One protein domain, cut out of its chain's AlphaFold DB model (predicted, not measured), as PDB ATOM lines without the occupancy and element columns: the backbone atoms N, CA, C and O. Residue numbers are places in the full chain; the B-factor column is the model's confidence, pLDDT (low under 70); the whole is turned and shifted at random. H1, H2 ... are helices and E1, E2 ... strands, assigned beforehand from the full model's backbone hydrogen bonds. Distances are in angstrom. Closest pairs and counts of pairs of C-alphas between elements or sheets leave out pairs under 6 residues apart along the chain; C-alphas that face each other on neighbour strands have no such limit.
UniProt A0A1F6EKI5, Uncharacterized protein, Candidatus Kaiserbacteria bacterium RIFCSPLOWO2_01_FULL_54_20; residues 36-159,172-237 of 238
ATOM      1  N   LYS A  36      -1.437  59.639   2.957       67.19
ATOM      2  CA  LYS A  36      -0.587  60.774   2.538       67.19
ATOM      3  C   LYS A  36       0.565  60.387   1.609       67.19
ATOM      4  O   LYS A  36       1.053  61.241   0.877       67.19
ATOM      5  N   ALA A  37       0.983  59.125   1.618       68.06
ATOM      6  CA  ALA A  37       2.024  58.609   0.735       68.06
ATOM      7  C   ALA A  37       1.540  57.339   0.010       68.06
ATOM      8  O   ALA A  37       1.949  56.233   0.370       68.06
ATOM      9  N   PRO A  38       0.671  57.471  -1.011       68.12
ATOM     10  CA  PRO A  38       0.169  56.327  -1.758       68.12
ATOM     11  C   PRO A  38       1.295  55.515  -2.412       68.12
ATOM     12  O   PRO A  38       2.109  56.046  -3.175       68.12
ATOM     13  N   ARG A  39       1.316  54.210  -2.138       74.88
ATOM     14  CA  ARG A  39       2.292  53.232  -2.627       74.88
ATOM     15  C   ARG A  39       1.681  52.352  -3.705       74.88
ATOM     16  O   ARG A  39       0.484  52.082  -3.688       74.88
ATOM     17  N   GLU A  40       2.526  51.874  -4.609       81.62
ATOM     18  CA  GLU A  40       2.175  50.864  -5.605       81.62
ATOM     19  C   GLU A  40       3.059  49.629  -5.418       81.62
ATOM     20  O   GLU A  40       4.275  49.740  -5.267       81.62
ATOM     21  N   TYR A  41       2.437  48.457  -5.469       84.88
ATOM     22  CA  TYR A  41       3.063  47.152  -5.324       84.88
ATOM     23  C   TYR A  41       2.782  46.336  -6.581       84.88
ATOM     24  O   TYR A  41       1.639  46.248  -7.037       84.88
ATOM     25  N   LEU A  42       3.821  45.725  -7.144       84.75
ATOM     26  CA  LEU A  42       3.675  44.728  -8.198       84.75
ATOM     27  C   LEU A  42       3.542  43.358  -7.534       84.75
ATOM     28  O   LEU A  42       4.494  42.902  -6.906       84.75
ATOM     29  N   LEU A  43       2.378  42.731  -7.673       90.12
ATOM     30  CA  LEU A  43       2.062  41.495  -6.970       90.12
ATOM     31  C   LEU A  43       2.366  40.251  -7.800       90.12
ATOM     32  O   LEU A  43       2.207  40.237  -9.028       90.12
ATOM     33  N   LYS A  44       2.714  39.164  -7.109       90.88
ATOM     34  CA  LYS A  44       2.610  37.811  -7.672       90.88
ATOM     35  C   LYS A  44       1.141  37.428  -7.884       90.88
ATOM     36  O   LYS A  44       0.239  37.910  -7.206       90.88
ATOM     37  N   ARG A  45       0.902  36.548  -8.857       91.12
ATOM     38  CA  ARG A  45      -0.434  36.045  -9.215       91.12
ATOM     39  C   ARG A  45      -0.803  34.802  -8.411       91.12
ATOM     40  O   ARG A  45      -0.962  33.715  -8.958       91.12
ATOM     41  N   ASP A  46      -0.868  34.965  -7.099       93.25
ATOM     42  CA  ASP A  46      -1.202  33.910  -6.142       93.25
ATOM     43  C   ASP A  46      -2.336  34.321  -5.190       93.25
ATOM     44  O   ASP A  46      -2.427  33.829  -4.070       93.25
ATOM     45  N   VAL A  47      -3.222  35.211  -5.644       94.75
ATOM     46  CA  VAL A  47      -4.361  35.732  -4.880       94.75
ATOM     47  C   VAL A  47      -5.277  34.593  -4.436       94.75
ATOM     48  O   VAL A  47      -5.743  33.803  -5.260       94.75
ATOM     49  N   THR A  48      -5.556  34.531  -3.135       94.94
ATOM     50  CA  THR A  48      -6.480  33.563  -2.532       94.94
ATOM     51  C   THR A  48      -7.752  34.249  -2.043       94.94
ATOM     52  O   THR A  48      -7.815  35.478  -1.947       94.94
ATOM     53  N   ILE A  49      -8.761  33.449  -1.694       95.19
ATOM     54  CA  ILE A  49     -10.023  33.945  -1.136       95.19
ATOM     55  C   ILE A  49      -9.759  34.689   0.179       95.19
ATOM     56  O   ILE A  49     -10.249  35.797   0.367       95.19
ATOM     57  N   GLU A  50      -8.919  34.129   1.050       94.19
ATOM     58  CA  GLU A  50      -8.566  34.704   2.353       94.19
ATOM     59  C   GLU A  50      -7.799  36.023   2.209       94.19
ATOM     60  O   GLU A  50      -7.960  36.934   3.023       94.19
ATOM     61  N   ALA A  51      -6.978  36.150   1.160       94.88
ATOM     62  CA  ALA A  51      -6.282  37.394   0.852       94.88
ATOM     63  C   ALA A  51      -7.263  38.489   0.401       94.88
ATOM     64  O   ALA A  51      -7.110  39.644   0.795       94.88
ATOM     65  N   LEU A  52      -8.287  38.133  -0.384       94.81
ATOM     66  CA  LEU A  52      -9.361  39.054  -0.769       94.81
ATOM     67  C   LEU A  52     -10.256  39.423   0.423       94.81
ATOM     68  O   LEU A  52     -10.624  40.588   0.552       94.81
ATOM     69  N   GLU A  53     -10.575  38.476   1.309       92.50
ATOM     70  CA  GLU A  53     -11.310  38.767   2.548       92.50
ATOM     71  C   GLU A  53     -10.492  39.713   3.434       92.50
ATOM     72  O   GLU A  53     -10.987  40.751   3.848       92.50
ATOM     73  N   SER A  54      -9.201  39.447   3.636       92.19
ATOM     74  CA  SER A  54      -8.332  40.341   4.416       92.19
ATOM     75  C   SER A  54      -8.229  41.733   3.785       92.19
ATOM     76  O   SER A  54      -8.247  42.741   4.489       92.19
ATOM     77  N   PHE A  55      -8.151  41.805   2.452       92.62
ATOM     78  CA  PHE A  55      -8.140  43.070   1.722       92.62
ATOM     79  C   PHE A  55      -9.452  43.849   1.948       92.62
ATOM     80  O   PHE A  55      -9.426  45.057   2.196       92.62
ATOM     81  N   SER A  56     -10.606  43.180   1.954       88.81
ATOM     82  CA  SER A  56     -11.890  43.847   2.207       88.81
ATOM     83  C   SER A  56     -11.946  44.554   3.570       88.81
ATOM     84  O   SER A  56     -12.662  45.544   3.728       88.81
ATOM     85  N   LEU A  57     -11.131  44.095   4.524       87.38
ATOM     86  CA  LEU A  57     -11.029  44.618   5.883       87.38
ATOM     87  C   LEU A  57      -9.986  45.736   6.048       87.38
ATOM     88  O   LEU A  57      -9.713  46.158   7.173       87.38
ATOM     89  N   LEU A  58      -9.380  46.257   4.978       86.56
ATOM     90  CA  LEU A  58      -8.521  47.431   5.129       86.56
ATOM     91  C   LEU A  58      -9.365  48.676   5.483       86.56
ATOM     92  O   LEU A  58     -10.384  48.951   4.842       86.56
ATOM     93  N   PRO A  59      -8.959  49.485   6.483       78.12
ATOM     94  CA  PRO A  59      -9.757  50.620   6.964       78.12
ATOM     95  C   PRO A  59      -9.686  51.863   6.057       78.12
ATOM     96  O   PRO A  59     -10.190  52.932   6.403       78.12
ATOM     97  N   PHE A  60      -9.066  51.733   4.891       78.62
ATOM     98  CA  PHE A  60      -8.913  52.758   3.868       78.62
ATOM     99  C   PHE A  60      -9.081  52.114   2.493       78.62
ATOM    100  O   PHE A  60      -9.081  50.895   2.362       78.62
ATOM    101  N   GLU A  61      -9.280  52.947   1.483       79.06
ATOM    102  CA  GLU A  61      -9.546  52.504   0.120       79.06
ATOM    103  C   GLU A  61      -8.243  52.152  -0.592       79.06
ATOM    104  O   GLU A  61      -7.291  52.934  -0.588       79.06
ATOM    105  N   ASN A  62      -8.210  50.979  -1.205       85.88
ATOM    106  CA  ASN A  62      -7.109  50.496  -2.019       85.88
ATOM    107  C   ASN A  62      -7.671  49.865  -3.281       85.88
ATOM    108  O   ASN A  62      -8.822  49.423  -3.308       85.88
ATOM    109  N   SER A  63      -6.819  49.766  -4.291       87.69
ATOM    110  CA  SER A  63      -7.182  49.207  -5.584       87.69
ATOM    111  C   SER A  63      -6.214  48.110  -5.995       87.69
ATOM    112  O   SER A  63      -5.001  48.271  -5.903       87.69
ATOM    113  N   LEU A  64      -6.760  47.020  -6.518       91.44
ATOM    114  CA  LEU A  64      -6.069  45.955  -7.223       91.44
ATOM    115  C   LEU A  64      -6.519  45.983  -8.684       91.44
ATOM    116  O   LEU A  64      -7.714  45.930  -8.971       91.44
ATOM    117  N   TYR A  65      -5.586  46.061  -9.621       88.75
ATOM    118  CA  TYR A  65      -5.914  46.092 -11.043       88.75
ATOM    119  C   TYR A  65      -4.844  45.408 -11.885       88.75
ATOM    120  O   TYR A  65      -3.683  45.289 -11.494       88.75
ATOM    121  N   ASP A  66      -5.244  44.959 -13.069       88.06
ATOM    122  CA  ASP A  66      -4.368  44.252 -13.999       88.06
ATOM    123  C   ASP A  66      -4.139  45.094 -15.251       88.06
ATOM    124  O   ASP A  66      -5.030  45.230 -16.086       88.06
ATOM    125  N   TYR A  67      -2.954  45.690 -15.383       82.12
ATOM    126  CA  TYR A  67      -2.598  46.499 -16.550       82.12
ATOM    127  C   TYR A  67      -1.422  45.880 -17.295       82.12
ATOM    128  O   TYR A  67      -0.325  45.758 -16.743       82.12
ATOM    129  N   ARG A  68      -1.633  45.541 -18.574       81.75
ATOM    130  CA  ARG A  68      -0.643  44.859 -19.430       81.75
ATOM    131  C   ARG A  68      -0.102  43.582 -18.776       81.75
ATOM    132  O   ARG A  68       1.112  43.394 -18.688       81.75
ATOM    133  N   ASN A  69      -1.007  42.738 -18.284       80.75
ATOM    134  CA  ASN A  69      -0.709  41.465 -17.624       80.75
ATOM    135  C   ASN A  69       0.153  41.602 -16.359       80.75
ATOM    136  O   ASN A  69       0.768  40.626 -15.919       80.75
ATOM    137  N   LYS A  70       0.155  42.773 -15.719       84.81
ATOM    138  CA  LYS A  70       0.831  43.023 -14.442       84.81
ATOM    139  C   LYS A  70      -0.207  43.334 -13.372       84.81
ATOM    140  O   LYS A  70      -0.895  44.352 -13.473       84.81
ATOM    141  N   LEU A  71      -0.276  42.475 -12.356       90.94
ATOM    142  CA  LEU A  71      -1.158  42.644 -11.209       90.94
ATOM    143  C   LEU A  71      -0.566  43.691 -10.261       90.94
ATOM    144  O   LEU A  71       0.537  43.513  -9.746       90.94
ATOM    145  N   ARG A  72      -1.276  44.798 -10.064       87.88
ATOM    146  CA  ARG A  72      -0.821  45.935  -9.262       87.88
ATOM    147  C   ARG A  72      -1.782  46.191  -8.123       87.88
ATOM    148  O   ARG A  72      -2.987  46.207  -8.344       87.88
ATOM    149  N   PHE A  73      -1.236  46.454  -6.946       89.75
ATOM    150  CA  PHE A  73      -1.972  46.925  -5.782       89.75
ATOM    151  C   PHE A  73      -1.531  48.348  -5.444       89.75
ATOM    152  O   PHE A  73      -0.336  48.630  -5.424       89.75
ATOM    153  N   VAL A  74      -2.477  49.248  -5.189       84.12
ATOM    154  CA  VAL A  74      -2.212  50.654  -4.867       84.12
ATOM    155  C   VAL A  74      -2.955  51.047  -3.600       84.12
ATOM    156  O   VAL A  74      -4.169  50.854  -3.510       84.12
ATOM    157  N   THR A  75      -2.235  51.627  -2.638       80.00
ATOM    158  CA  THR A  75      -2.818  52.123  -1.384       80.00
ATOM    159  C   THR A  75      -3.347  53.529  -1.546       80.00
ATOM    160  O   THR A  75      -2.580  54.390  -1.962       80.00
ATOM    161  N   GLY A  76      -4.583  53.793  -1.120       63.84
ATOM    162  CA  GLY A  76      -5.179  55.120  -1.220       63.84
ATOM    163  C   GLY A  76      -5.387  55.494  -2.681       63.84
ATOM    164  O   GLY A  76      -4.433  55.850  -3.368       63.84
ATOM    165  N   GLY A  77      -6.626  55.434  -3.174       52.06
ATOM    166  CA  GLY A  77      -6.948  55.949  -4.507       52.06
ATOM    167  C   GLY A  77      -6.344  57.348  -4.657       52.06
ATOM    168  O   GLY A  77      -6.761  58.273  -3.964       52.06
ATOM    169  N   LYS A  78      -5.308  57.497  -5.493       45.84
ATOM    170  CA  LYS A  78      -4.409  58.670  -5.521       45.84
ATOM    171  C   LYS A  78      -5.098  60.002  -5.844       45.84
ATOM    172  O   LYS A  78      -4.482  61.052  -5.725       45.84
ATOM    173  N   ARG A  79      -6.391  59.974  -6.180       41.53
ATOM    174  CA  ARG A  79      -7.266  61.149  -6.306       41.53
ATOM    175  C   ARG A  79      -7.995  61.556  -5.012       41.53
ATOM    176  O   ARG A  79      -8.802  62.477  -5.059       41.53
ATOM    177  N   GLY A  80      -7.774  60.890  -3.874       35.28
ATOM    178  CA  GLY A  80      -8.681  61.004  -2.723       35.28
ATOM    179  C   GLY A  80      -8.071  60.970  -1.324       35.28
ATOM    180  O   GLY A  80      -8.825  60.797  -0.367       35.28
ATOM    181  N   ALA A  81      -6.756  61.121  -1.158       33.75
ATOM    182  CA  ALA A  81      -6.173  61.193   0.185       33.75
ATOM    183  C   ALA A  81      -5.992  62.621   0.716       33.75
ATOM    184  O   ALA A  81      -6.241  62.838   1.897       33.75
ATOM    185  N   GLN A  82      -5.644  63.583  -0.140       28.91
ATOM    186  CA  GLN A  82      -5.868  65.024   0.023       28.91
ATOM    187  C   GLN A  82      -5.868  65.655  -1.381       28.91
ATOM    188  O   GLN A  82      -5.176  65.136  -2.260       28.91
ATOM    189  N   PRO A  83      -6.613  66.746  -1.623       32.56
ATOM    190  CA  PRO A  83      -6.331  67.615  -2.758       32.56
ATOM    191  C   PRO A  83      -4.882  68.091  -2.620       32.56
ATOM    192  O   PRO A  83      -4.528  68.679  -1.599       32.56
ATOM    193  N   ASP A  84      -4.035  67.818  -3.608       38.09
ATOM    194  CA  ASP A  84      -2.767  68.530  -3.714       38.09
ATOM    195  C   ASP A  84      -3.105  69.953  -4.149       38.09
ATOM    196  O   ASP A  84      -3.368  70.193  -5.320       38.09
ATOM    197  N   TYR A  85      -3.182  70.898  -3.213       38.69
ATOM    198  CA  TYR A  85      -3.603  72.251  -3.564       38.69
ATOM    199  C   TYR A  85      -2.610  72.980  -4.488       38.69
ATOM    200  O   TYR A  85      -3.006  73.951  -5.128       38.69
ATOM    201  N   SER A  86      -1.381  72.467  -4.650       39.91
ATOM    202  CA  SER A  86      -0.408  72.997  -5.617       39.91
ATOM    203  C   SER A  86      -0.806  72.740  -7.080       39.91
ATOM    204  O   SER A  86      -0.265  73.369  -7.986       39.91
ATOM    205  N   ILE A  87      -1.798  71.872  -7.332       37.53
ATOM    206  CA  ILE A  87      -2.394  71.676  -8.667       37.53
ATOM    207  C   ILE A  87      -3.353  72.808  -9.066       37.53
ATOM    208  O   ILE A  87      -3.673  72.940 -10.240       37.53
ATOM    209  N   TRP A  88      -3.815  73.630  -8.114       38.75
ATOM    210  CA  TRP A  88      -4.608  74.835  -8.407       38.75
ATOM    211  C   TRP A  88      -3.731  76.046  -8.729       38.75
ATOM    212  O   TRP A  88      -4.236  77.055  -9.212       38.75
ATOM    213  N   GLU A  89      -2.428  75.940  -8.472       42.94
ATOM    214  CA  GLU A  89      -1.438  76.967  -8.801       42.94
ATOM    215  C   GLU A  89      -0.877  76.786 -10.222       42.94
ATOM    216  O   GLU A  89      -0.308  77.724 -10.773       42.94
ATOM    217  N   ASP A  90      -1.064  75.608 -10.834       44.50
ATOM    218  CA  ASP A  90      -0.572  75.287 -12.178       44.50
ATOM    219  C   ASP A  90      -1.496  74.275 -12.901       44.50
ATOM    220  O   ASP A  90      -1.387  73.059 -12.684       44.50
ATOM    221  N   PRO A  91      -2.408  74.753 -13.771       43.88
ATOM    222  CA  PRO A  91      -3.340  73.918 -14.533       43.88
ATOM    223  C   PRO A  91      -2.661  72.879 -15.440       43.88
ATOM    224  O   PRO A  91      -3.238  71.820 -15.693       43.88
ATOM    225  N   ASP A  92      -1.422  73.119 -15.883       47.41
ATOM    226  CA  ASP A  92      -0.722  72.251 -16.841       47.41
ATOM    227  C   ASP A  92      -0.168  70.970 -16.190       47.41
ATOM    228  O   ASP A  92       0.135  69.979 -16.870       47.41
ATOM    229  N   LYS A  93      -0.055  70.945 -14.855       40.72
ATOM    230  CA  LYS A  93       0.284  69.728 -14.095       40.72
ATOM    231  C   LYS A  93      -0.879  68.742 -14.026       40.72
ATOM    232  O   LYS A  93      -0.633  67.537 -13.918       40.72
ATOM    233  N   ILE A  94      -2.117  69.236 -14.121       38.81
ATOM    234  CA  ILE A  94      -3.328  68.412 -14.094       38.81
ATOM    235  C   ILE A  94      -3.383  67.527 -15.340       38.81
ATOM    236  O   ILE A  94      -3.620  66.339 -15.201       38.81
ATOM    237  N   GLU A  95      -3.071  68.022 -16.538       39.59
ATOM    238  CA  GLU A  95      -3.151  67.187 -17.749       39.59
ATOM    239  C   GLU A  95      -2.082  66.078 -17.798       39.59
ATOM    240  O   GLU A  95      -2.376  64.933 -18.143       39.59
ATOM    241  N   ARG A  96      -0.832  66.352 -17.394       39.75
ATOM    242  CA  ARG A  96       0.287  65.416 -17.655       39.75
ATOM    243  C   ARG A  96       0.464  64.306 -16.617       39.75
ATOM    244  O   ARG A  96       0.949  63.225 -16.968       39.75
ATOM    245  N   ALA A  97       0.108  64.546 -15.353       37.31
ATOM    246  CA  ALA A  97       0.095  63.498 -14.326       37.31
ATOM    247  C   ALA A  97      -1.150  62.598 -14.452       37.31
ATOM    248  O   ALA A  97      -1.093  61.408 -14.138       37.31
ATOM    249  N   ASP A  98      -2.248  63.156 -14.970       45.66
ATOM    250  CA  ASP A  98      -3.563  62.525 -15.005       45.66
ATOM    251  C   ASP A  98      -3.767  61.602 -16.215       45.66
ATOM    252  O   ASP A  98      -4.425  60.568 -16.093       45.66
ATOM    253  N   GLU A  99      -3.140  61.875 -17.364       44.50
ATOM    254  CA  GLU A  99      -3.316  61.050 -18.565       44.50
ATOM    255  C   GLU A  99      -2.773  59.623 -18.419       44.50
ATOM    256  O   GLU A  99      -3.477  58.661 -18.725       44.50
ATOM    257  N   LYS A 100      -1.543  59.445 -17.915       50.66
ATOM    258  CA  LYS A 100      -0.883  58.123 -17.902       50.66
ATOM    259  C   LYS A 100      -1.467  57.162 -16.865       50.66
ATOM    260  O   LYS A 100      -1.497  55.955 -17.107       50.66
ATOM    261  N   GLU A 101      -1.898  57.654 -15.705       52.72
ATOM    262  CA  GLU A 101      -2.462  56.812 -14.638       52.72
ATOM    263  C   GLU A 101      -3.949  56.521 -14.888       52.72
ATOM    264  O   GLU A 101      -4.368  55.360 -14.823       52.72
ATOM    265  N   THR A 102      -4.710  57.526 -15.344       55.62
ATOM    266  CA  THR A 102      -6.076  57.330 -15.853       55.62
ATOM    267  C   THR A 102      -6.083  56.362 -17.035       55.62
ATOM    268  O   THR A 102      -6.962  55.505 -17.122       55.62
ATOM    269  N   GLU A 103      -5.083  56.416 -17.921       58.69
ATOM    270  CA  GLU A 103      -4.929  55.447 -19.006       58.69
ATOM    271  C   GLU A 103      -4.704  54.020 -18.482       58.69
ATOM    272  O   GLU A 103      -5.343  53.087 -18.978       58.69
ATOM    273  N   ARG A 104      -3.836  53.828 -17.477       63.31
ATOM    274  CA  ARG A 104      -3.566  52.502 -16.887       63.31
ATOM    275  C   ARG A 104      -4.821  51.876 -16.299       63.31
ATOM    276  O   ARG A 104      -5.099  50.711 -16.571       63.31
ATOM    277  N   TRP A 105      -5.590  52.644 -15.535       64.38
ATOM    278  CA  TRP A 105      -6.826  52.154 -14.932       64.38
ATOM    279  C   TRP A 105      -7.912  51.924 -15.980       64.38
ATOM    280  O   TRP A 105      -8.493  50.840 -16.019       64.38
ATOM    281  N   ARG A 106      -8.141  52.880 -16.894       64.06
ATOM    282  CA  ARG A 106      -9.158  52.749 -17.955       64.06
ATOM    283  C   ARG A 106      -8.901  51.574 -18.893       64.06
ATOM    284  O   ARG A 106      -9.861  51.064 -19.462       64.06
ATOM    285  N   LYS A 107      -7.641  51.173 -19.077       68.12
ATOM    286  CA  LYS A 107      -7.224  50.059 -19.944       68.12
ATOM    287  C   LYS A 107      -6.829  48.797 -19.163       68.12
ATOM    288  O   LYS A 107      -6.198  47.910 -19.737       68.12
ATOM    289  N   SER A 108      -7.131  48.726 -17.868       79.62
ATOM    290  CA  SER A 108      -6.903  47.510 -17.087       79.62
ATOM    291  C   SER A 108      -7.891  46.409 -17.489       79.62
ATOM    292  O   SER A 108      -8.993  46.704 -17.946       79.62
ATOM    293  N   ARG A 109      -7.504  45.138 -17.341       85.50
ATOM    294  CA  ARG A 109      -8.383  43.985 -17.589       85.50
ATOM    295  C   ARG A 109      -9.517  43.947 -16.568       85.50
ATOM    296  O   ARG A 109     -10.675  43.786 -16.922       85.50
ATOM    297  N   PHE A 110      -9.202  44.179 -15.300       87.94
ATOM    298  CA  PHE A 110     -10.190  44.394 -14.249       87.94
ATOM    299  C   PHE A 110      -9.702  45.457 -13.272       87.94
ATOM    300  O   PHE A 110      -8.497  45.697 -13.151       87.94
ATOM    301  N   HIS A 111     -10.653  46.018 -12.532       87.81
ATOM    302  CA  HIS A 111     -10.390  46.839 -11.360       87.81
ATOM    303  C   HIS A 111     -11.156  46.279 -10.164       87.81
ATOM    304  O   HIS A 111     -12.334  45.953 -10.269       87.81
ATOM    305  N   LEU A 112     -10.493  46.167  -9.025       90.62
ATOM    306  CA  LEU A 112     -11.060  45.715  -7.768       90.62
ATOM    307  C   LEU A 112     -10.662  46.728  -6.698       90.62
ATOM    308  O   LEU A 112      -9.504  47.117  -6.636       90.62
ATOM    309  N   HIS A 113     -11.593  47.161  -5.857       88.44
ATOM    310  CA  HIS A 113     -11.276  48.041  -4.732       88.44
ATOM    311  C   HIS A 113     -12.106  47.679  -3.508       88.44
ATOM    312  O   HIS A 113     -13.153  47.048  -3.642       88.44
ATOM    313  N   ASN A 114     -11.644  48.040  -2.314       86.19
ATOM    314  CA  ASN A 114     -12.390  47.782  -1.087       86.19
ATOM    315  C   ASN A 114     -13.205  49.002  -0.642       86.19
ATOM    316  O   ASN A 114     -12.756  50.147  -0.721       86.19
ATOM    317  N   HIS A 115     -14.390  48.742  -0.101       78.81
ATOM    318  CA  HIS A 115     -15.147  49.741   0.638       78.81
ATOM    319  C   HIS A 115     -14.613  49.854   2.064       78.81
ATOM    320  O   HIS A 115     -14.370  48.858   2.740       78.81
ATOM    321  N   ARG A 116     -14.445  51.090   2.542       67.75
ATOM    322  CA  ARG A 116     -13.919  51.353   3.889       67.75
ATOM    323  C   ARG A 116     -14.871  50.785   4.945       67.75
ATOM    324  O   ARG A 116     -16.080  51.000   4.877       67.75
ATOM    325  N   LEU A 117     -14.298  50.143   5.960       54.31
ATOM    326  CA  LEU A 117     -14.947  49.326   6.999       54.31
ATOM    327  C   LEU A 117     -16.031  49.977   7.893       54.31
ATOM    328  O   LEU A 117     -16.439  49.380   8.883       54.31
ATOM    329  N   ARG A 118     -16.509  51.195   7.623       44.78
ATOM    330  CA  ARG A 118     -17.272  51.981   8.614       44.78
ATOM    331  C   ARG A 118     -18.738  52.240   8.317       44.78
ATOM    332  O   ARG A 118     -19.326  53.092   8.975       44.78
ATOM    333  N   PHE A 119     -19.362  51.504   7.406       42.16
ATOM    334  CA  PHE A 119     -20.767  51.770   7.135       42.16
ATOM    335  C   PHE A 119     -21.626  50.508   7.041       42.16
ATOM    336  O   PHE A 119     -21.684  49.832   6.017       42.16
ATOM    337  N   SER A 120     -22.336  50.210   8.127       36.59
ATOM    338  CA  SER A 120     -23.338  49.150   8.178       36.59
ATOM    339  C   SER A 120     -24.567  49.490   7.323       36.59
ATOM    340  O   SER A 120     -25.072  50.612   7.357       36.59
ATOM    341  N   GLY A 121     -25.090  48.501   6.594       39.12
ATOM    342  CA  GLY A 121     -26.465  48.479   6.069       39.12
ATOM    343  C   GLY A 121     -26.702  49.106   4.690       39.12
ATOM    344  O   GLY A 121     -27.445  48.528   3.902       39.12
ATOM    345  N   ALA A 122     -26.053  50.227   4.352       38.28
ATOM    346  CA  ALA A 122     -26.304  50.955   3.091       38.28
ATOM    347  C   ALA A 122     -25.127  50.957   2.090       38.28
ATOM    348  O   ALA A 122     -25.259  51.485   0.986       38.28
ATOM    349  N   HIS A 123     -23.979  50.371   2.454       48.91
ATOM    350  CA  HIS A 123     -22.706  50.552   1.735       48.91
ATOM    351  C   HIS A 123     -22.102  49.264   1.160       48.91
ATOM    352  O   HIS A 123     -21.028  49.307   0.564       48.91
ATOM    353  N   ASN A 124     -22.817  48.138   1.243       53.03
ATOM    354  CA  ASN A 124     -22.506  46.912   0.494       53.03
ATOM    355  C   ASN A 124     -23.015  47.005  -0.955       53.03
ATOM    356  O   ASN A 124     -23.684  46.107  -1.461       53.03
ATOM    357  N   ALA A 125     -22.800  48.148  -1.589       60.66
ATOM    358  CA  ALA A 125     -23.527  48.567  -2.771       60.66
ATOM    359  C   ALA A 125     -22.616  49.424  -3.646       60.66
ATOM    360  O   ALA A 125     -21.918  50.280  -3.117       60.66
ATOM    361  N   VAL A 126     -22.679  49.250  -4.968       65.81
ATOM    362  CA  VAL A 126     -21.979  50.111  -5.938       65.81
ATOM    363  C   VAL A 126     -22.351  51.570  -5.662       65.81
ATOM    364  O   VAL A 126     -23.537  51.919  -5.714       65.81
ATOM    365  N   SER A 127     -21.364  52.411  -5.332       65.75
ATOM    366  CA  SER A 127     -21.590  53.828  -5.058       65.75
ATOM    367  C   SER A 127     -21.842  54.607  -6.350       65.75
ATOM    368  O   SER A 127     -21.611  54.137  -7.467       65.75
ATOM    369  N   ARG A 128     -22.281  55.863  -6.211       61.34
ATOM    370  CA  ARG A 128     -22.371  56.791  -7.348       61.34
ATOM    371  C   ARG A 128     -21.046  56.889  -8.099       61.34
ATOM    372  O   ARG A 128     -21.042  56.933  -9.330       61.34
ATOM    373  N   ASN A 129     -19.948  57.002  -7.360       65.06
ATOM    374  CA  ASN A 129     -18.635  57.202  -7.952       65.06
ATOM    375  C   ASN A 129     -18.196  55.932  -8.675       65.06
ATOM    376  O   ASN A 129     -17.759  56.038  -9.814       65.06
ATOM    377  N   ASP A 130     -18.457  54.757  -8.103       71.44
ATOM    378  CA  ASP A 130     -18.155  53.465  -8.730       71.44
ATOM    379  C   ASP A 130     -18.933  53.277 -10.027       71.44
ATOM    380  O   ASP A 130     -18.370  52.872 -11.044       71.44
ATOM    381  N   PHE A 131     -20.218  53.640 -10.028       67.19
ATOM    382  CA  PHE A 131     -21.060  53.579 -11.217       67.19
ATOM    383  C   PHE A 131     -20.584  54.539 -12.317       67.19
ATOM    384  O   PHE A 131     -20.476  54.146 -13.480       67.19
ATOM    385  N   ARG A 132     -20.272  55.797 -11.966       63.44
ATOM    386  CA  ARG A 132     -19.713  56.778 -12.914       63.44
ATOM    387  C   ARG A 132     -18.378  56.300 -13.473       63.44
ATOM    388  O   ARG A 132     -18.160  56.367 -14.677       63.44
ATOM    389  N   PHE A 133     -17.513  55.805 -12.598       66.31
ATOM    390  CA  PHE A 133     -16.185  55.328 -12.938       66.31
ATOM    391  C   PHE A 133     -16.258  54.132 -13.884       66.31
ATOM    392  O   PHE A 133     -15.700  54.194 -14.978       66.31
ATOM    393  N   GLY A 134     -17.056  53.114 -13.545       65.50
ATOM    394  CA  GLY A 134     -17.228  51.908 -14.354       65.50
ATOM    395  C   GLY A 134     -17.713  52.181 -15.781       65.50
ATOM    396  O   GLY A 134     -17.319  51.461 -16.692       65.50
ATOM    397  N   LYS A 135     -18.507  53.239 -16.011       64.94
ATOM    398  CA  LYS A 135     -18.963  53.630 -17.362       64.94
ATOM    399  C   LYS A 135     -17.855  54.202 -18.246       64.94
ATOM    400  O   LYS A 135     -17.966  54.168 -19.464       64.94
ATOM    401  N   THR A 136     -16.802  54.740 -17.642       62.56
ATOM    402  CA  THR A 136     -15.687  55.375 -18.363       62.56
ATOM    403  C   THR A 136     -14.505  54.430 -18.598       62.56
ATOM    404  O   THR A 136     -13.480  54.841 -19.147       62.56
ATOM    405  N   MET A 137     -14.625  53.166 -18.184       67.06
ATOM    406  CA  MET A 137     -13.560  52.168 -18.237       67.06
ATOM    407  C   MET A 137     -13.769  51.153 -19.357       67.06
ATOM    408  O   MET A 137     -14.891  50.769 -19.665       67.06
ATOM    409  N   ARG A 138     -12.659  50.670 -19.928       70.50
ATOM    410  CA  ARG A 138     -12.635  49.550 -20.881       70.50
ATOM    411  C   ARG A 138     -12.363  48.203 -20.199       70.50
ATOM    412  O   ARG A 138     -12.033  47.243 -20.886       70.50
ATOM    413  N   THR A 139     -12.471  48.140 -18.871       75.12
ATOM    414  CA  THR A 139     -12.274  46.909 -18.096       75.12
ATOM    415  C   THR A 139     -13.260  45.829 -18.523       75.12
ATOM    416  O   THR A 139     -14.337  46.109 -19.047       75.12
ATOM    417  N   GLU A 140     -12.914  44.565 -18.306       83.31
ATOM    418  CA  GLU A 140     -13.809  43.431 -18.509       83.31
ATOM    419  C   GLU A 140     -14.888  43.349 -17.431       83.31
ATOM    420  O   GLU A 140     -16.004  42.935 -17.735       83.31
ATOM    421  N   ILE A 141     -14.568  43.769 -16.208       86.31
ATOM    422  CA  ILE A 141     -15.428  43.752 -15.022       86.31
ATOM    423  C   ILE A 141     -14.798  44.650 -13.945       86.31
ATOM    424  O   ILE A 141     -13.573  44.806 -13.904       86.31
ATOM    425  N   ASN A 142     -15.622  45.233 -13.074       87.62
ATOM    426  CA  ASN A 142     -15.159  45.899 -11.864       87.62
ATOM    427  C   ASN A 142     -15.703  45.179 -10.628       87.62
ATOM    428  O   ASN A 142     -16.822  44.663 -10.633       87.62
ATOM    429  N   PHE A 143     -14.907  45.162  -9.567       90.88
ATOM    430  CA  PHE A 143     -15.247  44.527  -8.307       90.88
ATOM    431  C   PHE A 143     -15.181  45.531  -7.159       90.88
ATOM    432  O   PHE A 143     -14.305  46.402  -7.115       90.88
ATOM    433  N   ILE A 144     -16.087  45.353  -6.207       88.19
ATOM    434  CA  ILE A 144     -16.015  45.943  -4.877       88.19
ATOM    435  C   ILE A 144     -15.860  44.807  -3.876       88.19
ATOM    436  O   ILE A 144     -16.653  43.863  -3.872       88.19
ATOM    437  N   LEU A 145     -14.859  44.920  -3.013       88.94
ATOM    438  CA  LEU A 145     -14.724  44.100  -1.822       88.94
ATOM    439  C   LEU A 145     -15.405  44.796  -0.649       88.94
ATOM    440  O   LEU A 145     -15.090  45.941  -0.321       88.94
ATOM    441  N   THR A 146     -16.316  44.085  -0.001       84.69
ATOM    442  CA  THR A 146     -16.934  44.494   1.258       84.69
ATOM    443  C   THR A 146     -16.578  43.478   2.343       84.69
ATOM    444  O   THR A 146     -16.142  42.372   2.016       84.69
ATOM    445  N   PRO A 147     -16.787  43.794   3.629       82.62
ATOM    446  CA  PRO A 147     -16.551  42.831   4.707       82.62
ATOM    447  C   PRO A 147     -17.324  41.514   4.534       82.62
ATOM    448  O   PRO A 147     -16.884  40.473   5.012       82.62
ATOM    449  N   ASP A 148     -18.454  41.551   3.825       83.75
ATOM    450  CA  ASP A 148     -19.350  40.407   3.661       83.75
ATOM    451  C   ASP A 148     -19.087  39.600   2.380       83.75
ATOM    452  O   ASP A 148     -19.457  38.425   2.305       83.75
ATOM    453  N   GLY A 149     -18.474  40.194   1.352       89.31
ATOM    454  CA  GLY A 149     -18.279  39.515   0.072       89.31
ATOM    455  C   GLY A 149     -17.774  40.393  -1.066       89.31
ATOM    456  O   GLY A 149     -17.319  41.522  -0.879       89.31
ATOM    457  N   ILE A 150     -17.881  39.850  -2.277       92.00
ATOM    458  CA  ILE A 150     -17.460  40.493  -3.522       92.00
ATOM    459  C   ILE A 150     -18.692  40.875  -4.332       92.00
ATOM    460  O   ILE A 150     -19.512  40.024  -4.680       92.00
ATOM    461  N   ILE A 151     -18.798  42.152  -4.678       88.94
ATOM    462  CA  ILE A 151     -19.788  42.661  -5.624       88.94
ATOM    463  C   ILE A 151     -19.097  42.806  -6.969       88.94
ATOM    464  O   ILE A 151     -18.098  43.516  -7.075       88.94
ATOM    465  N   GLY A 152     -19.639  42.173  -8.000       88.94
ATOM    466  CA  GLY A 152     -19.229  42.447  -9.368       88.94
ATOM    467  C   GLY A 152     -20.199  43.389 -10.041       88.94
ATOM    468  O   GLY A 152     -21.418  43.220  -9.960       88.94
ATOM    469  N   TYR A 153     -19.654  44.367 -10.742       83.12
ATOM    470  CA  TYR A 153     -20.425  45.284 -11.552       83.12
ATOM    471  C   TYR A 153     -19.647  45.631 -12.813       83.12
ATOM    472  O   TYR A 153     -18.466  45.981 -12.806       83.12
ATOM    473  N   LYS A 154     -20.342  45.564 -13.937       70.06
ATOM    474  CA  LYS A 154     -19.897  46.190 -15.168       70.06
ATOM    475  C   LYS A 154     -21.125  46.835 -15.778       70.06
ATOM    476  O   LYS A 154     -22.077  46.103 -16.051       70.06
ATOM    477  N   PRO A 155     -21.164  48.162 -15.964       55.31
ATOM    478  CA  PRO A 155     -22.260  48.746 -16.711       55.31
ATOM    479  C   PRO A 155     -22.290  48.076 -18.088       55.31
ATOM    480  O   PRO A 155     -21.285  48.016 -18.793       55.31
ATOM    481  N   ASP A 156     -23.430  47.468 -18.381       45.19
ATOM    482  CA  ASP A 156     -23.712  46.692 -19.581       45.19
ATOM    483  C   ASP A 156     -23.270  47.443 -20.858       45.19
ATOM    484  O   ASP A 156     -23.700  48.581 -21.056       45.19
ATOM    485  N   PRO A 157     -22.434  46.843 -21.731       43.47
ATOM    486  CA  PRO A 157     -22.040  47.469 -22.993       43.47
ATOM    487  C   PRO A 157     -23.204  47.605 -23.998       43.47
ATOM    488  O   PRO A 157     -23.107  48.417 -24.915       43.47
ATOM    489  N   PHE A 158     -24.303  46.852 -23.835       36.28
ATOM    490  CA  PHE A 158     -25.466  46.837 -24.735       36.28
ATOM    491  C   PHE A 158     -26.635  47.712 -24.268       36.28
ATOM    492  O   PHE A 158     -27.407  48.200 -25.098       36.28
ATOM    493  N   ARG A 159     -26.755  48.008 -22.971       38.00
ATOM    494  CA  ARG A 159     -27.558  49.152 -22.523       38.00
ATOM    495  C   ARG A 159     -26.765  50.403 -22.837       38.00
ATOM    496  O   ARG A 159     -25.934  50.808 -22.033       38.00
ATOM    497  N   VAL A 172     -24.846  66.223 -15.965       43.50
ATOM    498  CA  VAL A 172     -24.364  65.983 -14.603       43.50
ATOM    499  C   VAL A 172     -25.556  65.928 -13.645       43.50
ATOM    500  O   VAL A 172     -25.543  65.073 -12.768       43.50
ATOM    501  N   ASP A 173     -26.613  66.709 -13.873       39.16
ATOM    502  CA  ASP A 173     -27.800  66.756 -13.019       39.16
ATOM    503  C   ASP A 173     -28.714  65.530 -13.161       39.16
ATOM    504  O   ASP A 173     -29.034  64.937 -12.135       39.16
ATOM    505  N   ALA A 174     -29.032  65.014 -14.356       42.66
ATOM    506  CA  ALA A 174     -29.742  63.727 -14.466       42.66
ATOM    507  C   ALA A 174     -28.874  62.534 -14.027       42.66
ATOM    508  O   ALA A 174     -29.391  61.522 -13.536       42.66
ATOM    509  N   MET A 175     -27.546  62.620 -14.167       43.53
ATOM    510  CA  MET A 175     -26.611  61.642 -13.595       43.53
ATOM    511  C   MET A 175     -26.617  61.691 -12.062       43.53
ATOM    512  O   MET A 175     -26.547  60.645 -11.409       43.53
ATOM    513  N   VAL A 176     -26.704  62.891 -11.493       40.28
ATOM    514  CA  VAL A 176     -26.766  63.173 -10.060       40.28
ATOM    515  C   VAL A 176     -28.130  62.775  -9.487       40.28
ATOM    516  O   VAL A 176     -28.162  62.098  -8.465       40.28
ATOM    517  N   GLU A 177     -29.241  63.054 -10.168       40.56
ATOM    518  CA  GLU A 177     -30.598  62.680  -9.759       40.56
ATOM    519  C   GLU A 177     -30.801  61.159  -9.798       40.56
ATOM    520  O   GLU A 177     -31.305  60.564  -8.840       40.56
ATOM    521  N   ASN A 178     -30.320  60.492 -10.852       41.59
ATOM    522  CA  ASN A 178     -30.280  59.035 -10.896       41.59
ATOM    523  C   ASN A 178     -29.449  58.494  -9.726       41.59
ATOM    524  O   ASN A 178     -29.942  57.674  -8.955       41.59
ATOM    525  N   ALA A 179     -28.235  59.006  -9.516       40.16
ATOM    526  CA  ALA A 179     -27.381  58.616  -8.395       40.16
ATOM    527  C   ALA A 179     -27.988  58.862  -7.002       40.16
ATOM    528  O   ALA A 179     -27.800  58.026  -6.117       40.16
ATOM    529  N   TYR A 180     -28.741  59.947  -6.804       38.22
ATOM    530  CA  TYR A 180     -29.441  60.251  -5.552       38.22
ATOM    531  C   TYR A 180     -30.611  59.301  -5.302       38.22
ATOM    532  O   TYR A 180     -30.761  58.798  -4.188       38.22
ATOM    533  N   ARG A 181     -31.357  58.910  -6.346       41.72
ATOM    534  CA  ARG A 181     -32.301  57.777  -6.257       41.72
ATOM    535  C   ARG A 181     -31.580  56.472  -5.897       41.72
ATOM    536  O   ARG A 181     -32.239  55.526  -5.439       41.72
ATOM    537  N   PHE A 182     -30.251  56.407  -6.099       41.59
ATOM    538  CA  PHE A 182     -29.400  55.262  -5.784       41.59
ATOM    539  C   PHE A 182     -28.794  55.195  -4.361       41.59
ATOM    540  O   PHE A 182     -28.415  54.100  -3.940       41.59
ATOM    541  N   GLN A 183     -28.819  56.279  -3.579       40.91
ATOM    542  CA  GLN A 183     -28.341  56.347  -2.182       40.91
ATOM    543  C   GLN A 183     -29.490  56.277  -1.159       40.91
ATOM    544  O   GLN A 183     -29.621  57.113  -0.272       40.91
ATOM    545  N   ASN A 184     -30.364  55.277  -1.288       41.28
ATOM    546  CA  ASN A 184     -31.407  55.008  -0.295       41.28
ATOM    547  C   ASN A 184     -30.866  54.053   0.797       41.28
ATOM    548  O   ASN A 184     -30.407  52.965   0.440       41.28
ATOM    549  N   PRO A 185     -30.955  54.392   2.096       38.84
ATOM    550  CA  PRO A 185     -30.503  53.540   3.202       38.84
ATOM    551  C   PRO A 185     -31.246  52.191   3.334       38.84
ATOM    552  O   PRO A 185     -30.816  51.342   4.105       38.84
ATOM    553  N   ASN A 186     -32.298  51.942   2.542       41.97
ATOM    554  CA  ASN A 186     -33.017  50.660   2.458       41.97
ATOM    555  C   ASN A 186     -32.510  49.712   1.342       41.97
ATOM    556  O   ASN A 186     -33.184  48.736   0.993       41.97
ATOM    557  N   ARG A 187     -31.355  49.999   0.722       49.75
ATOM    558  CA  ARG A 187     -30.814  49.253  -0.430       49.75
ATOM    559  C   ARG A 187     -29.910  48.105  -0.032       49.75
ATOM    560  O   ARG A 187     -28.689  48.201  -0.024       49.75
ATOM    561  N   THR A 188     -30.548  46.972   0.198       62.91
ATOM    562  CA  THR A 188     -29.882  45.673   0.226       62.91
ATOM    563  C   THR A 188     -29.290  45.341  -1.149       62.91
ATOM    564  O   THR A 188     -29.799  45.776  -2.187       62.91
ATOM    565  N   ILE A 189     -28.243  44.513  -1.180       66.62
ATOM    566  CA  ILE A 189     -27.632  43.996  -2.417       66.62
ATOM    567  C   ILE A 189     -28.670  43.409  -3.393       66.62
ATOM    568  O   ILE A 189     -28.582  43.599  -4.605       66.62
ATOM    569  N   ARG A 190     -29.742  42.815  -2.851       69.75
ATOM    570  CA  ARG A 190     -30.909  42.311  -3.585       69.75
ATOM    571  C   ARG A 190     -31.527  43.355  -4.522       69.75
ATOM    572  O   ARG A 190     -31.841  43.031  -5.662       69.75
ATOM    573  N   GLN A 191     -31.686  44.603  -4.080       65.88
ATOM    574  CA  GLN A 191     -32.272  45.661  -4.912       65.88
ATOM    575  C   GLN A 191     -31.326  46.127  -6.029       65.88
ATOM    576  O   GLN A 191     -31.797  46.539  -7.089       65.88
ATOM    577  N   GLN A 192     -30.003  46.076  -5.821       66.69
ATOM    578  CA  GLN A 192     -29.036  46.412  -6.875       66.69
ATOM    579  C   GLN A 192     -29.018  45.363  -7.983       66.69
ATOM    580  O   GLN A 192     -28.978  45.737  -9.156       66.69
ATOM    581  N   LEU A 193     -29.118  44.085  -7.610       74.00
ATOM    582  CA  LEU A 193     -29.251  42.974  -8.551       74.00
ATOM    583  C   LEU A 193     -30.548  43.102  -9.363       74.00
ATOM    584  O   LEU A 193     -30.505  43.103 -10.585       74.00
ATOM    585  N   GLN A 194     -31.691  43.354  -8.710       70.75
ATOM    586  CA  GLN A 194     -32.982  43.567  -9.393       70.75
ATOM    587  C   GLN A 194     -32.974  44.736 -10.391       70.75
ATOM    588  O   GLN A 194     -33.734  44.739 -11.357       70.75
ATOM    589  N   ARG A 195     -32.148  45.761 -10.146       66.00
ATOM    590  CA  ARG A 195     -32.027  46.946 -11.009       66.00
ATOM    591  C   ARG A 195     -30.890  46.838 -12.031       66.00
ATOM    592  O   ARG A 195     -30.679  47.796 -12.775       66.00
ATOM    593  N   ASN A 196     -30.176  45.710 -12.084       69.31
ATOM    594  CA  ASN A 196     -28.989  45.488 -12.920       69.31
ATOM    595  C   ASN A 196     -27.906  46.568 -12.727       69.31
ATOM    596  O   ASN A 196     -27.273  47.009 -13.686       69.31
ATOM    597  N   ILE A 197     -27.747  47.053 -11.492       70.56
ATOM    598  CA  ILE A 197     -26.659  47.973 -11.114       70.56
ATOM    599  C   ILE A 197     -25.406  47.160 -10.797       70.56
ATOM    600  O   ILE A 197     -24.313  47.492 -11.247       70.56
ATOM    601  N   SER A 198     -25.608  46.082 -10.045       79.00
ATOM    602  CA  SER A 198     -24.619  45.042  -9.793       79.00
ATOM    603  C   SER A 198     -24.994  43.826 -10.617       79.00
ATOM    604  O   SER A 198     -26.177  43.520 -10.766       79.00
ATOM    605  N   SER A 199     -23.985  43.137 -11.128       82.44
ATOM    606  CA  SER A 199     -24.161  41.903 -11.883       82.44
ATOM    607  C   SER A 199     -24.334  40.709 -10.950       82.44
ATOM    608  O   SER A 199     -25.150  39.835 -11.212       82.44
ATOM    609  N   PHE A 200     -23.590  40.682  -9.843       88.12
ATOM    610  CA  PHE A 200     -23.665  39.610  -8.854       88.12
ATOM    611  C   PHE A 200     -23.153  40.071  -7.485       88.12
ATOM    612  O   PHE A 200     -22.485  41.101  -7.354       88.12
ATOM    613  N   PHE A 201     -23.427  39.250  -6.475       90.12
ATOM    614  CA  PHE A 201     -22.768  39.294  -5.176       90.12
ATOM    615  C   PHE A 201     -22.409  37.878  -4.741       90.12
ATOM    616  O   PHE A 201     -23.258  36.989  -4.807       90.12
ATOM    617  N   VAL A 202     -21.170  37.680  -4.296       92.38
ATOM    618  CA  VAL A 202     -20.705  36.405  -3.744       92.38
ATOM    619  C   VAL A 202     -20.231  36.629  -2.307       92.38
ATOM    620  O   VAL A 202     -19.246  37.346  -2.116       92.38
ATOM    621  N   PRO A 203     -20.901  36.054  -1.293       91.12
ATOM    622  CA  PRO A 203     -20.487  36.205   0.097       91.12
ATOM    623  C   PRO A 203     -19.214  35.402   0.389       91.12
ATOM    624  O   PRO A 203     -19.089  34.266  -0.068       91.12
ATOM    625  N   PHE A 204     -18.309  35.943   1.214       90.25
ATOM    626  CA  PHE A 204     -17.127  35.202   1.689       90.25
ATOM    627  C   PHE A 204     -17.523  33.983   2.528       90.25
ATOM    628  O   PHE A 204     -16.965  32.895   2.381       90.25
ATOM    629  N   ARG A 205     -18.549  34.149   3.371       87.81
ATOM    630  CA  ARG A 205     -19.093  33.116   4.265       87.81
ATOM    631  C   ARG A 205     -20.387  32.528   3.708       87.81
ATOM    632  O   ARG A 205     -21.442  32.622   4.331       87.81
ATOM    633  N   GLY A 206     -20.303  31.983   2.501       85.88
ATOM    634  CA  GLY A 206     -21.412  31.304   1.837       85.88
ATOM    635  C   GLY A 206     -21.300  29.780   1.840       85.88
ATOM    636  O   GLY A 206     -20.417  29.187   2.460       85.88
ATOM    637  N   ASP A 207     -22.215  29.152   1.112       92.50
ATOM    638  CA  ASP A 207     -22.248  27.714   0.861       92.50
ATOM    639  C   ASP A 207     -21.159  27.253  -0.131       92.50
ATOM    640  O   ASP A 207     -20.299  28.020  -0.572       92.50
ATOM    641  N   LYS A 208     -21.195  25.967  -0.507       93.62
ATOM    642  CA  LYS A 208     -20.246  25.387  -1.473       93.62
ATOM    643  C   LYS A 208     -20.255  26.111  -2.820       93.62
ATOM    644  O   LYS A 208     -19.201  26.230  -3.441       93.62
ATOM    645  N   GLU A 209     -21.413  26.595  -3.261       94.25
ATOM    646  CA  GLU A 209     -21.524  27.311  -4.529       94.25
ATOM    647  C   GLU A 209     -20.848  28.683  -4.444       94.25
ATOM    648  O   GLU A 209     -20.092  29.064  -5.338       94.25
ATOM    649  N   SER A 210     -21.011  29.384  -3.322       93.75
ATOM    650  CA  SER A 210     -20.297  30.634  -3.053       93.75
ATOM    651  C   SER A 210     -18.776  30.430  -3.069       93.75
ATOM    652  O   SER A 210     -18.062  31.185  -3.729       93.75
ATOM    653  N   GLN A 211     -18.274  29.360  -2.438       95.50
ATOM    654  CA  GLN A 211     -16.841  29.026  -2.456       95.50
ATOM    655  C   GLN A 211     -16.326  28.725  -3.868       95.50
ATOM    656  O   GLN A 211     -15.255  29.193  -4.255       95.50
ATOM    657  N   LYS A 212     -17.104  27.995  -4.674       96.12
ATOM    658  CA  LYS A 212     -16.772  27.728  -6.078       96.12
ATOM    659  C   LYS A 212     -16.668  29.027  -6.883       96.12
ATOM    660  O   LYS A 212     -15.694  29.216  -7.611       96.12
ATOM    661  N   LYS A 213     -17.627  29.944  -6.725       97.12
ATOM    662  CA  LYS A 213     -17.626  31.250  -7.407       97.12
ATOM    663  C   LYS A 213     -16.445  32.127  -6.991       97.12
ATOM    664  O   LYS A 213     -15.797  32.712  -7.856       97.12
ATOM    665  N   LEU A 214     -16.114  32.181  -5.699       97.06
ATOM    666  CA  LEU A 214     -14.916  32.880  -5.210       97.06
ATOM    667  C   LEU A 214     -13.631  32.272  -5.789       97.06
ATOM    668  O   LEU A 214     -12.731  33.010  -6.194       97.06
ATOM    669  N   GLY A 215     -13.570  30.943  -5.900       96.94
ATOM    670  CA  GLY A 215     -12.474  30.235  -6.562       96.94
ATOM    671  C   GLY A 215     -12.311  30.631  -8.032       96.94
ATOM    672  O   GLY A 215     -11.193  30.894  -8.469       96.94
ATOM    673  N   LEU A 216     -13.415  30.756  -8.780       97.44
ATOM    674  CA  LEU A 216     -13.397  31.235 -10.171       97.44
ATOM    675  C   LEU A 216     -12.910  32.688 -10.280       97.44
ATOM    676  O   LEU A 216     -12.117  32.997 -11.168       97.44
ATOM    677  N   ILE A 217     -13.329  33.570  -9.365       97.19
ATOM    678  CA  ILE A 217     -12.846  34.961  -9.313       97.19
ATOM    679  C   ILE A 217     -11.332  34.993  -9.056       97.19
ATOM    680  O   ILE A 217     -10.609  35.713  -9.746       97.19
ATOM    681  N   CYS A 218     -10.828  34.188  -8.114       97.19
ATOM    682  CA  CYS A 218      -9.391  34.098  -7.841       97.19
ATOM    683  C   CYS A 218      -8.618  33.539  -9.044       97.19
ATOM    684  O   CYS A 218      -7.569  34.075  -9.396       97.19
ATOM    685  N   ALA A 219      -9.144  32.504  -9.710       96.75
ATOM    686  CA  ALA A 219      -8.546  31.951 -10.924       96.75
ATOM    687  C   ALA A 219      -8.434  33.015 -12.026       96.75
ATOM    688  O   ALA A 219      -7.359  33.202 -12.587       96.75
ATOM    689  N   TYR A 220      -9.500  33.785 -12.260       96.00
ATOM    690  CA  TYR A 220      -9.488  34.906 -13.200       96.00
ATOM    691  C   TYR A 220      -8.444  35.970 -12.852       96.00
ATOM    692  O   TYR A 220      -7.699  36.413 -13.724       96.00
ATOM    693  N   ILE A 221      -8.332  36.362 -11.580       96.12
ATOM    694  CA  ILE A 221      -7.317  37.330 -11.132       96.12
ATOM    695  C   ILE A 221      -5.896  36.790 -11.371       96.12
ATOM    696  O   ILE A 221      -5.017  37.527 -11.834       96.12
ATOM    697  N   ASN A 222      -5.668  35.506 -11.097       96.44
ATOM    698  CA  ASN A 222      -4.347  34.885 -11.161       96.44
ATOM    699  C   ASN A 222      -3.913  34.467 -12.568       96.44
ATOM    700  O   ASN A 222      -2.714  34.354 -12.815       96.44
ATOM    701  N   ASP A 223      -4.841  34.277 -13.500       95.62
ATOM    702  CA  ASP A 223      -4.524  33.853 -14.860       95.62
ATOM    703  C   ASP A 223      -4.958  34.919 -15.886       95.62
ATOM    704  O   ASP A 223      -6.156  35.114 -16.112       95.62
ATOM    705  N   PRO A 224      -4.004  35.632 -16.523       89.81
ATOM    706  CA  PRO A 224      -4.298  36.604 -17.577       89.81
ATOM    707  C   PRO A 224      -4.985  36.012 -18.811       89.81
ATOM    708  O   PRO A 224      -5.558  36.774 -19.582       89.81
ATOM    709  N   SER A 225      -4.885  34.697 -19.031       90.06
ATOM    710  CA  SER A 225      -5.481  34.024 -20.190       90.06
ATOM    711  C   SER A 225      -6.978  33.752 -20.022       90.06
ATOM    712  O   SER A 225      -7.669  33.509 -21.010       90.06
ATOM    713  N   ILE A 226      -7.501  33.821 -18.793       89.38
ATOM    714  CA  ILE A 226      -8.930  33.665 -18.523       89.38
ATOM    715  C   ILE A 226      -9.629  34.998 -18.800       89.38
ATOM    716  O   ILE A 226      -9.392  35.996 -18.116       89.38
ATOM    717  N   GLU A 227     -10.537  35.005 -19.770       88.25
ATOM    718  CA  GLU A 227     -11.431  36.133 -20.037       88.25
ATOM    719  C   GLU A 227     -12.656  36.074 -19.118       88.25
ATOM    720  O   GLU A 227     -13.236  35.003 -18.912       88.25
ATOM    721  N   TRP A 228     -13.123  37.221 -18.623       88.75
ATOM    722  CA  TRP A 228     -14.317  37.318 -17.779       88.75
ATOM    723  C   TRP A 228     -15.527  36.645 -18.432       88.75
ATOM    724  O   TRP A 228     -16.276  35.925 -17.769       88.75
ATOM    725  N   GLY A 229     -15.691  36.822 -19.747       85.06
ATOM    726  CA  GLY A 229     -16.790  36.241 -20.521       85.06
ATOM    727  C   GLY A 229     -16.907  34.717 -20.392       85.06
ATOM    728  O   GLY A 229     -18.022  34.201 -20.417       85.06
ATOM    729  N   SER A 230     -15.788  34.014 -20.177       87.38
ATOM    730  CA  SER A 230     -15.739  32.547 -20.064       87.38
ATOM    731  C   SER A 230     -16.276  32.003 -18.731       87.38
ATOM    732  O   SER A 230     -16.780  30.881 -18.676       87.38
ATOM    733  N   ILE A 231     -16.214  32.798 -17.659       91.12
ATOM    734  CA  ILE A 231     -16.659  32.400 -16.310       91.12
ATOM    735  C   ILE A 231     -17.899  33.163 -15.838       91.12
ATOM    736  O   ILE A 231     -18.545  32.755 -14.874       91.12
ATOM    737  N   ARG A 232     -18.258  34.251 -16.531       90.75
ATOM    738  CA  ARG A 232     -19.327  35.186 -16.161       90.75
ATOM    739  C   ARG A 232     -20.633  34.488 -15.802       90.75
ATOM    740  O   ARG A 232     -21.178  34.744 -14.734       90.75
ATOM    741  N   GLN A 233     -21.127  33.603 -16.669       89.25
ATOM    742  CA  GLN A 233     -22.411  32.927 -16.453       89.25
ATOM    743  C   GLN A 233     -22.401  32.059 -15.194       89.25
ATOM    744  O   GLN A 233     -23.390  32.028 -14.479       89.25
ATOM    745  N   GLN A 234     -21.280  31.405 -14.877       92.06
ATOM    746  CA  GLN A 234     -21.168  30.568 -13.679       92.06
ATOM    747  C   GLN A 234     -21.168  31.400 -12.391       92.06
ATOM    748  O   GLN A 234     -21.589  30.918 -11.346       92.06
ATOM    749  N   ILE A 235     -20.706  32.650 -12.455       90.62
ATOM    750  CA  ILE A 235     -20.701  33.561 -11.307       90.62
ATOM    751  C   ILE A 235     -22.067  34.249 -11.155       90.62
ATOM    752  O   ILE A 235     -22.609  34.293 -10.048       90.62
ATOM    753  N   GLU A 236     -22.626  34.754 -12.261       87.25
ATOM    754  CA  GLU A 236     -23.894  35.500 -12.299       87.25
ATOM    755  C   GLU A 236     -25.137  34.608 -12.161       87.25
ATOM    756  O   GLU A 236     -26.167  35.096 -11.703       87.25
ATOM    757  N   ALA A 237     -25.065  33.318 -12.510       74.44
ATOM    758  CA  ALA A 237     -26.186  32.396 -12.340       74.44
ATOM    759  C   ALA A 237     -26.485  32.173 -10.851       74.44
ATOM    760  O   ALA A 237     -25.618  31.732 -10.095       74.44
TER     761      ALA A 237
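AT A GLANCE: This is residues 36 to 159 and 172 to 237 of the 238 residues of an uncharacterized protein of Candidatus Kaiserbacteria bacterium RIFCSPLOWO2_01_FULL_54_20 (UniProt A0A1F6EKI5). One twisted sheet of seven strands is covered on one face by H1, H7 and H8, while H4 is over its other face and H5 lies beyond H4. Residues 83 to 97, of which 85 to 88 belong to H2 and 91 to 97 to H3, stick out as an arm. The printed part has 190 residues with eight named helices and seven named strands, in the order E1 H1 E2 E3 H2 H3 E4 H4 E5 E6 H5 H6 E7 H7 H8; the mixed sheet runs E1 E3 E2 E4 E5 E6 E7. The class is mixed, helices and strands; the whole is compact, with a radius of gyration of the C-alphas of 16.8 A and spans of 55 by 40 by 34 A.

HOW THE PARTS SIT: Begin at edge strand E1, residues 40 to 42, antiparallel to E3, residues 70 to 75, with N 41 and O 73 2.8 A apart. E3 forms a hairpin with E2, residues 62 to 67; N 72 and O 65 are 2.8 A apart. Look next at E4, residues 110 to 114, parallel to E5, residues 141 to 146, with N 143 and O 111 2.8 A apart. H4, residues 128 to 135, runs along E5 at 9 degrees on the local plane, at a height over the sheet of 10.0 A; E4, H4 and E5 form a strand-helix-strand unit, two parallel neighbour strands joined through a helix, with a right-handed crossover. On the opposite face, H1, residues 49 to 56, and H7, residues 208 to 222, only just touch, with 3 pairs of C-alphas within 8 A, the closest being Ile 49 and Leu 214 at 6.5 A. H7 and H8, residues 228 to 236, form a helical hairpin at a shallow tilt of 19 degrees, their closest C-alphas, Lys 213 and Ile 235, 5.5 A apart. Every O i to N i+4 pair is within hydrogen-bond range in H1, H4 and H7, but 3 of 5 are in H8.

IN THESE COORDINATES: Find C-alpha 40 at (2.175, 50.864, -5.605), where E1 begins. H3, residues 91 to 106, spans 22.2 A, has a kink of 37 degrees near residue 100 and only grazes the sheet with residues 103 to 106. H7 spans 20.9 A; H8 ends at C-alpha 236, (-23.894, 35.500, -12.299).

THE WHOLE: The C-alphas of Glu 89 and Lys 208, the two farthest apart, are 55.4 A apart. Residues 160 to 171 are not printed, and C-alphas 159 and 172 are 18.9 A apart. The link from E4 to H4 is long. The mean pLDDT of the printed part is 71.2, and 84 residues are under 70, among them residues 76 to 107 and 172 to 192.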